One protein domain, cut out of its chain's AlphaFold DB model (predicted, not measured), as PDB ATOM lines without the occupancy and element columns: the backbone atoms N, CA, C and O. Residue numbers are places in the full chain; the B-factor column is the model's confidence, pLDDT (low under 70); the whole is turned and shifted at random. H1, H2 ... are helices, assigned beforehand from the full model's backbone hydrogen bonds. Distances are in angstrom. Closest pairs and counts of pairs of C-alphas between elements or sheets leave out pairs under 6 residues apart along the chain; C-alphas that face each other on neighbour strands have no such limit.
ATOM      1  N   ASN A 127     193.513 205.851 234.046       74.06
ATOM      2  CA  ASN A 127     193.916 204.555 233.520       74.06
ATOM      3  C   ASN A 127     193.853 203.492 234.625       74.06
ATOM      4  O   ASN A 127     194.722 203.406 235.493       74.06
ATOM      5  N   PHE A 128     192.815 202.667 234.570       75.25
ATOM      6  CA  PHE A 128     192.567 201.576 235.508       75.25
ATOM      7  C   PHE A 128     192.793 200.186 234.888       75.25
ATOM      8  O   PHE A 128     192.434 199.175 235.495       75.25
ATOM      9  N   GLY A 129     193.430 200.127 233.714       71.69
ATOM     10  CA  GLY A 129     193.653 198.904 232.940       71.69
ATOM     11  C   GLY A 129     192.436 198.468 232.121       71.69
ATOM     12  O   GLY A 129     191.438 199.181 232.037       71.69
ATOM     13  N   ASP A 130     192.517 197.267 231.551       70.25
ATOM     14  CA  ASP A 130     191.583 196.778 230.524       70.25
ATOM     15  C   ASP A 130     190.446 195.910 231.097       70.25
ATOM     16  O   ASP A 130     189.919 195.040 230.416       70.25
ATOM     17  N   HIS A 131     190.087 196.082 232.378       72.12
ATOM     18  CA  HIS A 131     189.075 195.247 233.044       72.12
ATOM     19  C   HIS A 131     188.179 196.046 233.999       72.12
ATOM     20  O   HIS A 131     188.629 196.975 234.677       72.12
ATOM     21  N   ILE A 132     186.921 195.609 234.142       75.25
ATOM     22  CA  ILE A 132     185.921 196.245 235.018       75.25
ATOM     23  C   ILE A 132     186.345 196.272 236.496       75.25
ATOM     24  O   ILE A 132     186.073 197.236 237.209       75.25
ATOM     25  N   ASP A 133     187.086 195.263 236.958       78.75
ATOM     26  CA  ASP A 133     187.636 195.221 238.320       78.75
ATOM     27  C   ASP A 133     188.734 196.264 238.547       78.75
ATOM     28  O   ASP A 133     188.979 196.702 239.676       78.75
ATOM     29  N   GLY A 134     189.419 196.669 237.478       81.06
ATOM     30  CA  GLY A 134     190.296 197.830 237.477       81.06
ATOM     31  C   GLY A 134     189.511 199.097 237.789       81.06
ATOM     32  O   GLY A 134     189.825 199.784 238.763       81.06
ATOM     33  N   LEU A 135     188.437 199.349 237.031       81.06
ATOM     34  CA  LEU A 135     187.547 200.495 237.239       81.06
ATOM     35  C   LEU A 135     186.943 200.500 238.649       81.06
ATOM     36  O   LEU A 135     187.014 201.514 239.339       81.06
ATOM     37  N   LYS A 136     186.409 199.365 239.123       84.12
ATOM     38  CA  LYS A 136     185.841 199.231 240.479       84.12
ATOM     39  C   LYS A 136     186.860 199.594 241.562       84.12
ATOM     40  O   LYS A 136     186.541 200.349 242.481       84.12
ATOM     41  N   ARG A 137     188.098 199.092 241.452       87.06
ATOM     42  CA  ARG A 137     189.179 199.425 242.395       87.06
ATOM     43  C   ARG A 137     189.557 200.897 242.327       87.06
ATOM     44  O   ARG A 137     189.709 201.508 243.377       87.06
ATOM     45  N   PHE A 138     189.674 201.460 241.127       86.38
ATOM     46  CA  PHE A 138     189.965 202.879 240.937       86.38
ATOM     47  C   PHE A 138     188.894 203.761 241.585       86.38
ATOM     48  O   PHE A 138     189.222 204.584 242.436       86.38
ATOM     49  N   LEU A 139     187.612 203.519 241.296       87.00
ATOM     50  CA  LEU A 139     186.497 204.254 241.902       87.00
ATOM     51  C   LEU A 139     186.487 204.145 243.431       87.00
ATOM     52  O   LEU A 139     186.144 205.109 244.109       87.00
ATOM     53  N   ALA A 140     186.890 203.004 243.994       88.75
ATOM     54  CA  ALA A 140     187.006 202.835 245.441       88.75
ATOM     55  C   ALA A 140     188.126 203.685 246.076       88.75
ATOM     56  O   ALA A 140     188.090 203.909 247.286       88.75
ATOM     57  N   THR A 141     189.102 204.165 245.294       90.06
ATOM     58  CA  THR A 141     190.150 205.084 245.776       90.06
ATOM     59  C   THR A 141     189.726 206.552 245.787       90.06
ATOM     60  O   THR A 141     190.358 207.355 246.471       90.06
ATOM     61  N   LEU A 142     188.664 206.903 245.057       87.25
ATOM     62  CA  LEU A 142     188.203 208.280 244.915       87.25
ATOM     63  C   LEU A 142     187.282 208.695 246.076       87.25
ATOM     64  O   LEU A 142     186.504 207.873 246.582       87.25
ATOM     65  N   PRO A 143     187.312 209.974 246.497       88.44
ATOM     66  CA  PRO A 143     186.305 210.512 247.407       88.44
ATOM     67  C   PRO A 143     184.917 210.473 246.754       88.44
ATOM     68  O   PRO A 143     184.791 210.459 245.533       88.44
ATOM     69  N   ARG A 144     183.844 210.481 247.560       84.75
ATOM     70  CA  ARG A 144     182.471 210.338 247.036       84.75
ATOM     71  C   ARG A 144     182.097 211.416 246.011       84.75
ATOM     72  O   ARG A 144     181.431 211.083 245.043       84.75
ATOM     73  N   SER A 145     182.591 212.641 246.185       82.56
ATOM     74  CA  SER A 145     182.395 213.769 245.259       82.56
ATOM     75  C   SER A 145     183.042 213.580 243.882       82.56
ATOM     76  O   SER A 145     182.731 214.315 242.956       82.56
ATOM     77  N   GLU A 146     183.971 212.633 243.746       82.25
ATOM     78  CA  GLU A 146     184.653 212.302 242.486       82.25
ATOM     79  C   GLU A 146     184.191 210.948 241.925       82.25
ATOM     80  O   GLU A 146     184.762 210.434 240.966       82.25
ATOM     81  N   ARG A 147     183.171 210.334 242.536       85.88
ATOM     82  CA  ARG A 147     182.605 209.063 242.085       85.88
ATOM     83  C   ARG A 147     181.282 209.303 241.364       85.88
ATOM     84  O   ARG A 147     180.542 210.205 241.744       85.88
ATOM     85  N   PRO A 148     180.928 208.428 240.411       88.75
ATOM     86  CA  PRO A 148     179.564 208.329 239.917       88.75
ATOM     87  C   PRO A 148     178.559 208.127 241.054       88.75
ATOM     88  O   PRO A 148     178.898 207.584 242.120       88.75
ATOM     89  N   ASN A 149     177.313 208.517 240.798       90.88
ATOM     90  CA  ASN A 149     176.258 208.426 241.794       90.88
ATOM     91  C   ASN A 149     175.895 206.966 242.134       90.88
ATOM     92  O   ASN A 149     176.410 206.008 241.552       90.88
ATOM     93  N   LEU A 150     175.024 206.784 243.132       90.00
ATOM     94  CA  LEU A 150     174.638 205.466 243.663       90.00
ATOM     95  C   LEU A 150     174.108 204.486 242.603       90.00
ATOM     96  O   LEU A 150     174.183 203.279 242.820       90.00
ATOM     97  N   LEU A 151     173.600 204.964 241.464       89.25
ATOM     98  CA  LEU A 151     173.081 204.096 240.410       89.25
ATOM     99  C   LEU A 151     174.162 203.481 239.527       89.25
ATOM    100  O   LEU A 151     173.880 202.510 238.832       89.25
ATOM    101  N   CYS A 152     175.386 204.012 239.529       88.19
ATOM    102  CA  CYS A 152     176.459 203.486 238.686       88.19
ATOM    103  C   CYS A 152     176.723 202.002 238.969       88.19
ATOM    104  O   CYS A 152     176.862 201.201 238.042       88.19
ATOM    105  N   ASP A 153     176.679 201.611 240.244       85.44
ATOM    106  CA  ASP A 153     176.821 200.215 240.646       85.44
ATOM    107  C   ASP A 153     175.669 199.356 240.096       85.44
ATOM    108  O   ASP A 153     175.906 198.270 239.568       85.44
ATOM    109  N   SER A 154     174.434 199.863 240.166       85.38
ATOM    110  CA  SER A 154     173.220 199.162 239.733       85.38
ATOM    111  C   SER A 154     173.017 199.107 238.223       85.38
ATOM    112  O   SER A 154     172.286 198.229 237.766       85.38
ATOM    113  N   TYR A 155     173.572 200.050 237.460       84.12
ATOM    114  CA  TYR A 155     173.277 200.226 236.031       84.12
ATOM    115  C   TYR A 155     174.463 199.935 235.124       84.12
ATOM    116  O   TYR A 155     174.278 199.393 234.038       84.12
ATOM    117  N   PHE A 156     175.669 200.300 235.556       80.50
ATOM    118  CA  PHE A 156     176.869 200.236 234.730       80.50
ATOM    119  C   PHE A 156     177.811 199.112 235.165       80.50
ATOM    120  O   PHE A 156     178.343 198.390 234.327       80.50
ATOM    121  N   LEU A 157     177.993 198.913 236.474       80.50
ATOM    122  CA  LEU A 157     178.974 197.956 237.003       80.50
ATOM    123  C   LEU A 157     178.397 196.563 237.331       80.50
ATOM    124  O   LEU A 157     179.160 195.679 237.742       80.50
ATOM    125  N   CYS A 158     177.085 196.357 237.169       76.00
ATOM    126  CA  CYS A 158     176.375 195.137 237.574       76.00
ATOM    127  C   CYS A 158     176.372 193.999 236.535       76.00
ATOM    128  O   CYS A 158     176.132 192.860 236.925       76.00
ATOM    129  N   PHE A 159     176.643 194.271 235.252       63.69
ATOM    130  CA  PHE A 159     176.473 193.288 234.162       63.69
ATOM    131  C   PHE A 159     177.663 192.365 233.900       63.69
ATOM    132  O   PHE A 159     177.523 191.412 233.139       63.69
ATOM    133  N   TYR A 160     178.821 192.620 234.508       62.28
ATOM    134  CA  TYR A 160     180.071 192.011 234.053       62.28
ATOM    135  C   TYR A 160     180.754 191.203 235.161       62.28
ATOM    136  O   TYR A 160     181.448 191.762 236.014       62.28
ATOM    137  N   ASP A 161     180.544 189.884 235.127       56.25
ATOM    138  CA  ASP A 161     181.308 188.863 235.861       56.25
ATOM    139  C   ASP A 161     182.219 188.010 234.942       56.25
ATOM    140  O   ASP A 161     183.020 187.213 235.433       56.25
ATOM    141  N   GLY A 162     182.138 188.204 233.619       54.38
ATOM    142  CA  GLY A 162     182.957 187.525 232.610       54.38
ATOM    143  C   GLY A 162     184.343 188.153 232.401       54.38
ATOM    144  O   GLY A 162     184.521 189.366 232.515       54.38
ATOM    145  N   SER A 163     185.342 187.327 232.070       51.88
ATOM    146  CA  SER A 163     186.747 187.739 231.888       51.88
ATOM    147  C   SER A 163     187.029 188.545 230.615       51.88
ATOM    148  O   SER A 163     188.059 189.216 230.556       51.88
ATOM    149  N   ASP A 164     186.118 188.534 229.639       51.72
ATOM    150  CA  ASP A 164     186.305 189.146 228.309       51.72
ATOM    151  C   ASP A 164     185.625 190.532 228.199       51.72
ATOM    152  O   ASP A 164     185.439 191.099 227.127       51.72
ATOM    153  N   ALA A 165     185.274 191.105 229.354       55.94
ATOM    154  CA  ALA A 165     184.263 192.142 229.503       55.94
ATOM    155  C   ALA A 165     184.561 193.498 228.848       55.94
ATOM    156  O   ALA A 165     183.628 194.263 228.668       55.94
ATOM    157  N   PHE A 166     185.803 193.874 228.542       56.16
ATOM    158  CA  PHE A 166     186.075 195.289 228.256       56.16
ATOM    159  C   PHE A 166     185.719 195.718 226.834       56.16
ATOM    160  O   PHE A 166     185.026 196.717 226.682       56.16
ATOM    161  N   GLU A 167     186.112 194.959 225.808       54.00
ATOM    162  CA  GLU A 167     185.672 195.218 224.427       54.00
ATOM    163  C   GLU A 167     184.158 194.988 224.280       54.00
ATOM    164  O   GLU A 167     183.473 195.808 223.677       54.00
ATOM    165  N   GLU A 168     183.596 193.978 224.952       55.16
ATOM    166  CA  GLU A 168     182.141 193.763 224.988       55.16
ATOM    167  C   GLU A 168     181.378 194.880 225.728       55.16
ATOM    168  O   GLU A 168     180.246 195.192 225.365       55.16
ATOM    169  N   ILE A 169     181.967 195.536 226.737       56.75
ATOM    170  CA  ILE A 169     181.401 196.752 227.351       56.75
ATOM    171  C   ILE A 169     181.268 197.870 226.308       56.75
ATOM    172  O   ILE A 169     180.268 198.594 226.316       56.75
ATOM    173  N   PHE A 170     182.255 198.007 225.416       55.25
ATOM    174  CA  PHE A 170     182.225 198.985 224.330       55.25
ATOM    175  C   PHE A 170     181.221 198.602 223.230       55.25
ATOM    176  O   PHE A 170     180.469 199.470 222.785       55.25
ATOM    177  N   ASP A 171     181.136 197.321 222.865       52.75
ATOM    178  CA  ASP A 171     180.266 196.830 221.785       52.75
ATOM    179  C   ASP A 171     178.786 196.679 222.195       52.75
ATOM    180  O   ASP A 171     177.885 196.884 221.379       52.75
ATOM    181  N   VAL A 172     178.488 196.376 223.466       49.62
ATOM    182  CA  VAL A 172     177.111 196.175 223.983       49.62
ATOM    183  C   VAL A 172     176.494 197.488 224.496       49.62
ATOM    184  O   VAL A 172     175.515 197.507 225.239       49.62
ATOM    185  N   GLN A 173     177.004 198.620 224.008       55.16
ATOM    186  CA  GLN A 173     176.458 199.953 224.239       55.16
ATOM    187  C   GLN A 173     176.522 200.418 225.706       55.16
ATOM    188  O   GLN A 173     175.488 200.798 226.223       55.16
ATOM    189  N   LEU A 174     177.675 200.410 226.391       60.97
ATOM    190  CA  LEU A 174     178.039 201.299 227.531       60.97
ATOM    191  C   LEU A 174     176.904 201.850 228.443       60.97
ATOM    192  O   LEU A 174     176.911 203.031 228.794       60.97
ATOM    193  N   GLY A 175     175.907 201.044 228.819       57.25
ATOM    194  CA  GLY A 175     174.706 201.536 229.507       57.25
ATOM    195  C   GLY A 175     173.906 202.619 228.754       57.25
ATOM    196  O   GLY A 175     173.186 203.375 229.400       57.25
ATOM    197  N   SER A 176     173.990 202.703 227.423       68.38
ATOM    198  CA  SER A 176     173.304 203.679 226.560       68.38
ATOM    199  C   SER A 176     171.799 203.702 226.788       68.38
ATOM    200  O   SER A 176     171.190 204.762 226.913       68.38
ATOM    201  N   ALA A 177     171.221 202.515 226.979       71.88
ATOM    202  CA  ALA A 177     169.830 202.315 227.349       71.88
ATOM    203  C   ALA A 177     169.439 203.037 228.649       71.88
ATOM    204  O   ALA A 177     168.261 203.311 228.864       71.88
ATOM    205  N   LEU A 178     170.412 203.305 229.521       83.50
ATOM    206  CA  LEU A 178     170.235 203.863 230.857       83.50
ATOM    207  C   LEU A 178     170.875 205.241 231.038       83.50
ATOM    208  O   LEU A 178     170.761 205.809 232.123       83.50
ATOM    209  N   TRP A 179     171.498 205.817 230.004       86.44
ATOM    210  CA  TRP A 179     172.089 207.160 230.062       86.44
ATOM    211  C   TRP A 179     171.096 208.228 230.514       86.44
ATOM    212  O   TRP A 179     171.462 209.142 231.249       86.44
ATOM    213  N   ARG A 180     169.820 208.074 230.147       86.19
ATOM    214  CA  ARG A 180     168.732 208.956 230.588       86.19
ATOM    215  C   ARG A 180     168.623 209.093 232.110       86.19
ATOM    216  O   ARG A 180     168.207 210.127 232.611       86.19
ATOM    217  N   TRP A 181     169.049 208.075 232.857       88.25
ATOM    218  CA  TRP A 181     169.015 208.089 234.316       88.25
ATOM    219  C   TRP A 181     170.227 208.768 234.953       88.25
ATOM    220  O   TRP A 181     170.291 208.889 236.174       88.25
ATOM    221  N   GLY A 182     171.198 209.202 234.146       88.81
ATOM    222  CA  GLY A 182     172.328 209.999 234.598       88.81
ATOM    223  C   GLY A 182     173.189 209.325 235.656       88.81
ATOM    224  O   GLY A 182     173.702 210.016 236.522       88.81
ATOM    225  N   TYR A 183     173.353 208.001 235.628       88.62
ATOM    226  CA  TYR A 183     174.096 207.254 236.656       88.62
ATOM    227  C   TYR A 183     175.582 207.647 236.761       88.62
ATOM    228  O   TYR A 183     176.218 207.426 237.790       88.62
ATOM    229  N   ALA A 184     176.136 208.225 235.693       87.56
ATOM    230  CA  ALA A 184     177.488 208.771 235.658       87.56
ATOM    231  C   ALA A 184     177.529 210.292 235.906       87.56
ATOM    232  O   ALA A 184     178.593 210.887 235.832       87.56
ATOM    233  N   LEU A 185     176.390 210.934 236.195       80.56
ATOM    234  CA  LEU A 185     176.287 212.374 236.438       80.56
ATOM    235  C   LEU A 185     175.905 212.689 237.876       80.56
ATOM    236  O   LEU A 185     175.185 211.930 238.515       80.56
ATOM    237  N   TRP A 186     176.259 213.905 238.289       70.31
ATOM    238  CA  TRP A 186     175.785 214.565 239.504       70.31
ATOM    239  C   TRP A 186     176.079 213.817 240.809       70.31
ATOM    240  O   TRP A 186     176.494 212.662 240.845       70.31
ATOM    241  N   GLU A 187     175.872 214.530 241.909       82.69
ATOM    242  CA  GLU A 187     175.928 213.946 243.243       82.69
ATOM    243  C   GLU A 187     174.634 213.174 243.558       82.69
ATOM    244  O   GLU A 187     173.598 213.333 242.895       82.69
ATOM    245  N   ASP A 188     174.694 212.331 244.587       86.81
ATOM    246  CA  ASP A 188     173.620 211.417 244.984       86.81
ATOM    247  C   ASP A 188     172.306 212.147 245.322       86.81
ATOM    248  O   ASP A 188     171.217 211.605 245.130       86.81
ATOM    249  N   GLU A 189     172.385 213.396 245.778       86.00
ATOM    250  CA  GLU A 189     171.250 214.260 246.100       86.00
ATOM    251  C   GLU A 189     170.322 214.447 244.898       86.00
ATOM    252  O   GLU A 189     169.099 214.488 245.055       86.00
ATOM    253  N   ARG A 190     170.875 214.497 243.678       81.81
ATOM    254  CA  ARG A 190     170.083 214.685 242.457       81.81
ATOM    255  C   ARG A 190     169.158 213.499 242.178       81.81
ATOM    256  O   ARG A 190     168.099 213.681 241.576       81.81
ATOM    257  N   LEU A 191     169.509 212.310 242.669       83.69
ATOM    258  CA  LEU A 191     168.681 211.110 242.549       83.69
ATOM    259  C   LEU A 191     167.367 211.238 243.326       83.69
ATOM    260  O   LEU A 191     166.365 210.658 242.919       83.69
ATOM    261  N   GLN A 192     167.343 212.022 244.408       83.06
ATOM    262  CA  GLN A 192     166.121 212.237 245.186       83.06
ATOM    263  C   GLN A 192     165.080 213.043 244.404       83.06
ATOM    264  O   GLN A 192     163.886 212.783 244.527       83.06
ATOM    265  N   GLU A 193     165.522 213.999 243.583       83.88
ATOM    266  CA  GLU A 193     164.625 214.790 242.734       83.88
ATOM    267  C   GLU A 193     164.089 213.983 241.547       83.88
ATOM    268  O   GLU A 193     162.929 214.139 241.170       83.88
ATOM    269  N   TRP A 194     164.928 213.138 240.942       83.19
ATOM    270  CA  TRP A 194     164.556 212.355 239.760       83.19
ATOM    271  C   TRP A 194     163.787 211.076 240.076       83.19
ATOM    272  O   TRP A 194     163.042 210.607 239.221       83.19
ATOM    273  N   ASN A 195     163.947 210.525 241.283       87.50
ATOM    274  CA  ASN A 195     163.342 209.261 241.706       87.50
ATOM    275  C   ASN A 195     163.446 208.143 240.637       87.50
ATOM    276  O   ASN A 195     162.427 207.588 240.210       87.50
ATOM    277  N   PRO A 196     164.666 207.841 240.154       89.62
ATOM    278  CA  PRO A 196     164.876 206.808 239.151       89.62
ATOM    279  C   PRO A 196     164.602 205.411 239.732       89.62
ATOM    280  O   PRO A 196     164.628 205.226 240.954       89.62
ATOM    281  N   PRO A 197     164.394 204.395 238.877       90.69
ATOM    282  CA  PRO A 197     164.445 203.004 239.311       90.69
ATOM    283  C   PRO A 197     165.765 202.688 240.037       90.69
ATOM    284  O   PRO A 197     166.754 203.401 239.902       90.69
ATOM    285  N   ILE A 198     165.782 201.649 240.871       86.62
ATOM    286  CA  ILE A 198     166.978 201.310 241.671       86.62
ATOM    287  C   ILE A 198     167.729 200.119 241.065       86.62
ATOM    288  O   ILE A 198     168.935 199.974 241.263       86.62
ATOM    289  N   ASP A 199     167.030 199.274 240.307       87.19
ATOM    290  CA  ASP A 199     167.585 198.109 239.634       87.19
ATOM    291  C   ASP A 199     167.559 198.274 238.111       87.19
ATOM    292  O   ASP A 199     166.681 198.929 237.543       87.19
ATOM    293  N   TYR A 200     168.528 197.645 237.449       82.69
ATOM    294  CA  TYR A 200     168.678 197.718 236.001       82.69
ATOM    295  C   TYR A 200     167.434 197.260 235.238       82.69
ATOM    296  O   TYR A 200     167.065 197.875 234.242       82.69
ATOM    297  N   VAL A 201     166.797 196.164 235.665       84.81
ATOM    298  CA  VAL A 201     165.707 195.541 234.901       84.81
ATOM    299  C   VAL A 201     164.517 196.487 234.834       84.81
ATOM    300  O   VAL A 201     163.964 196.713 233.758       84.81
ATOM    301  N   THR A 202     164.145 197.084 235.962       86.50
ATOM    302  CA  THR A 202     163.112 198.120 235.996       86.50
ATOM    303  C   THR A 202     163.531 199.328 235.162       86.50
ATOM    304  O   THR A 202     162.763 199.777 234.314       86.50
ATOM    305  N   ALA A 203     164.769 199.807 235.327       85.50
ATOM    306  CA  ALA A 203     165.297 200.964 234.601       85.50
ATOM    307  C   ALA A 203     165.261 200.808 233.078       85.50
ATOM    308  O   ALA A 203     164.926 201.753 232.362       85.50
ATOM    309  N   PHE A 204     165.582 199.611 232.592       81.50
ATOM    310  CA  PHE A 204     165.612 199.273 231.177       81.50
ATOM    311  C   PHE A 204     164.210 199.186 230.566       81.50
ATOM    312  O   PHE A 204     164.029 199.514 229.395       81.50
ATOM    313  N   ASN A 205     163.219 198.756 231.353       83.50
ATOM    314  CA  ASN A 205     161.840 198.583 230.894       83.50
ATOM    315  C   ASN A 205     161.007 199.872 230.943       83.50
ATOM    316  O   ASN A 205     159.974 199.944 230.285       83.50
ATOM    317  N   CYS A 206     161.438 200.895 231.681       77.56
ATOM    318  CA  CYS A 206     160.755 202.190 231.778       77.56
ATOM    319  C   CYS A 206     160.982 203.122 230.563       77.56
ATOM    320  O   CYS A 206     160.952 204.342 230.734       77.56
ATOM    321  N   ARG A 207     161.228 202.571 229.365       60.50
ATOM    322  CA  ARG A 207     161.468 203.345 228.133       60.50
ATOM    323  C   ARG A 207     160.261 204.184 227.741       60.50
ATOM    324  O   ARG A 207     159.170 203.601 227.561       60.50
TER     325      ARG A 207
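What this domain is: This is residues 127 to 207 of the 207 residues of an uncharacterized protein of Aspergillus sclerotialis (UniProt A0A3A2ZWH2). Six short helices joined by loops make a flat slab, H2 nearest the middle. Read 81 residues, H1 to H6, no named strand; the class is all helix, under half in helices. It is compact, radius of gyration of the C-alphas 12.9 A, spans 35 by 30 by 15 A.

Where its parts are: Find C-alpha 132 at (185.921, 196.245, 235.018); H1 runs 14.6 A to residue 141. H2, residues 151 to 155, H3, 165 to 171, H4, 176 to 181, and H5, 189 to 194, follow. H6, residues 200 to 205, ends at C-alpha (161.840, 198.583, 230.894).

How they stand to each other: H4 and H6 only just touch, with 3 C-alpha pairs within 8 A, closest Ala 177 and Phe 204, 6.5 A. The others touch no helix. H1, H2, H3 and H6 have every O i to N i+4 pair within hydrogen-bond range, H5 1 of 2, H4 0 of 2 and 2 of 3 O i to N i+3.

The domain as a whole: The printed part has no cut; residues 159 to 176 and 207 have pLDDT under 70.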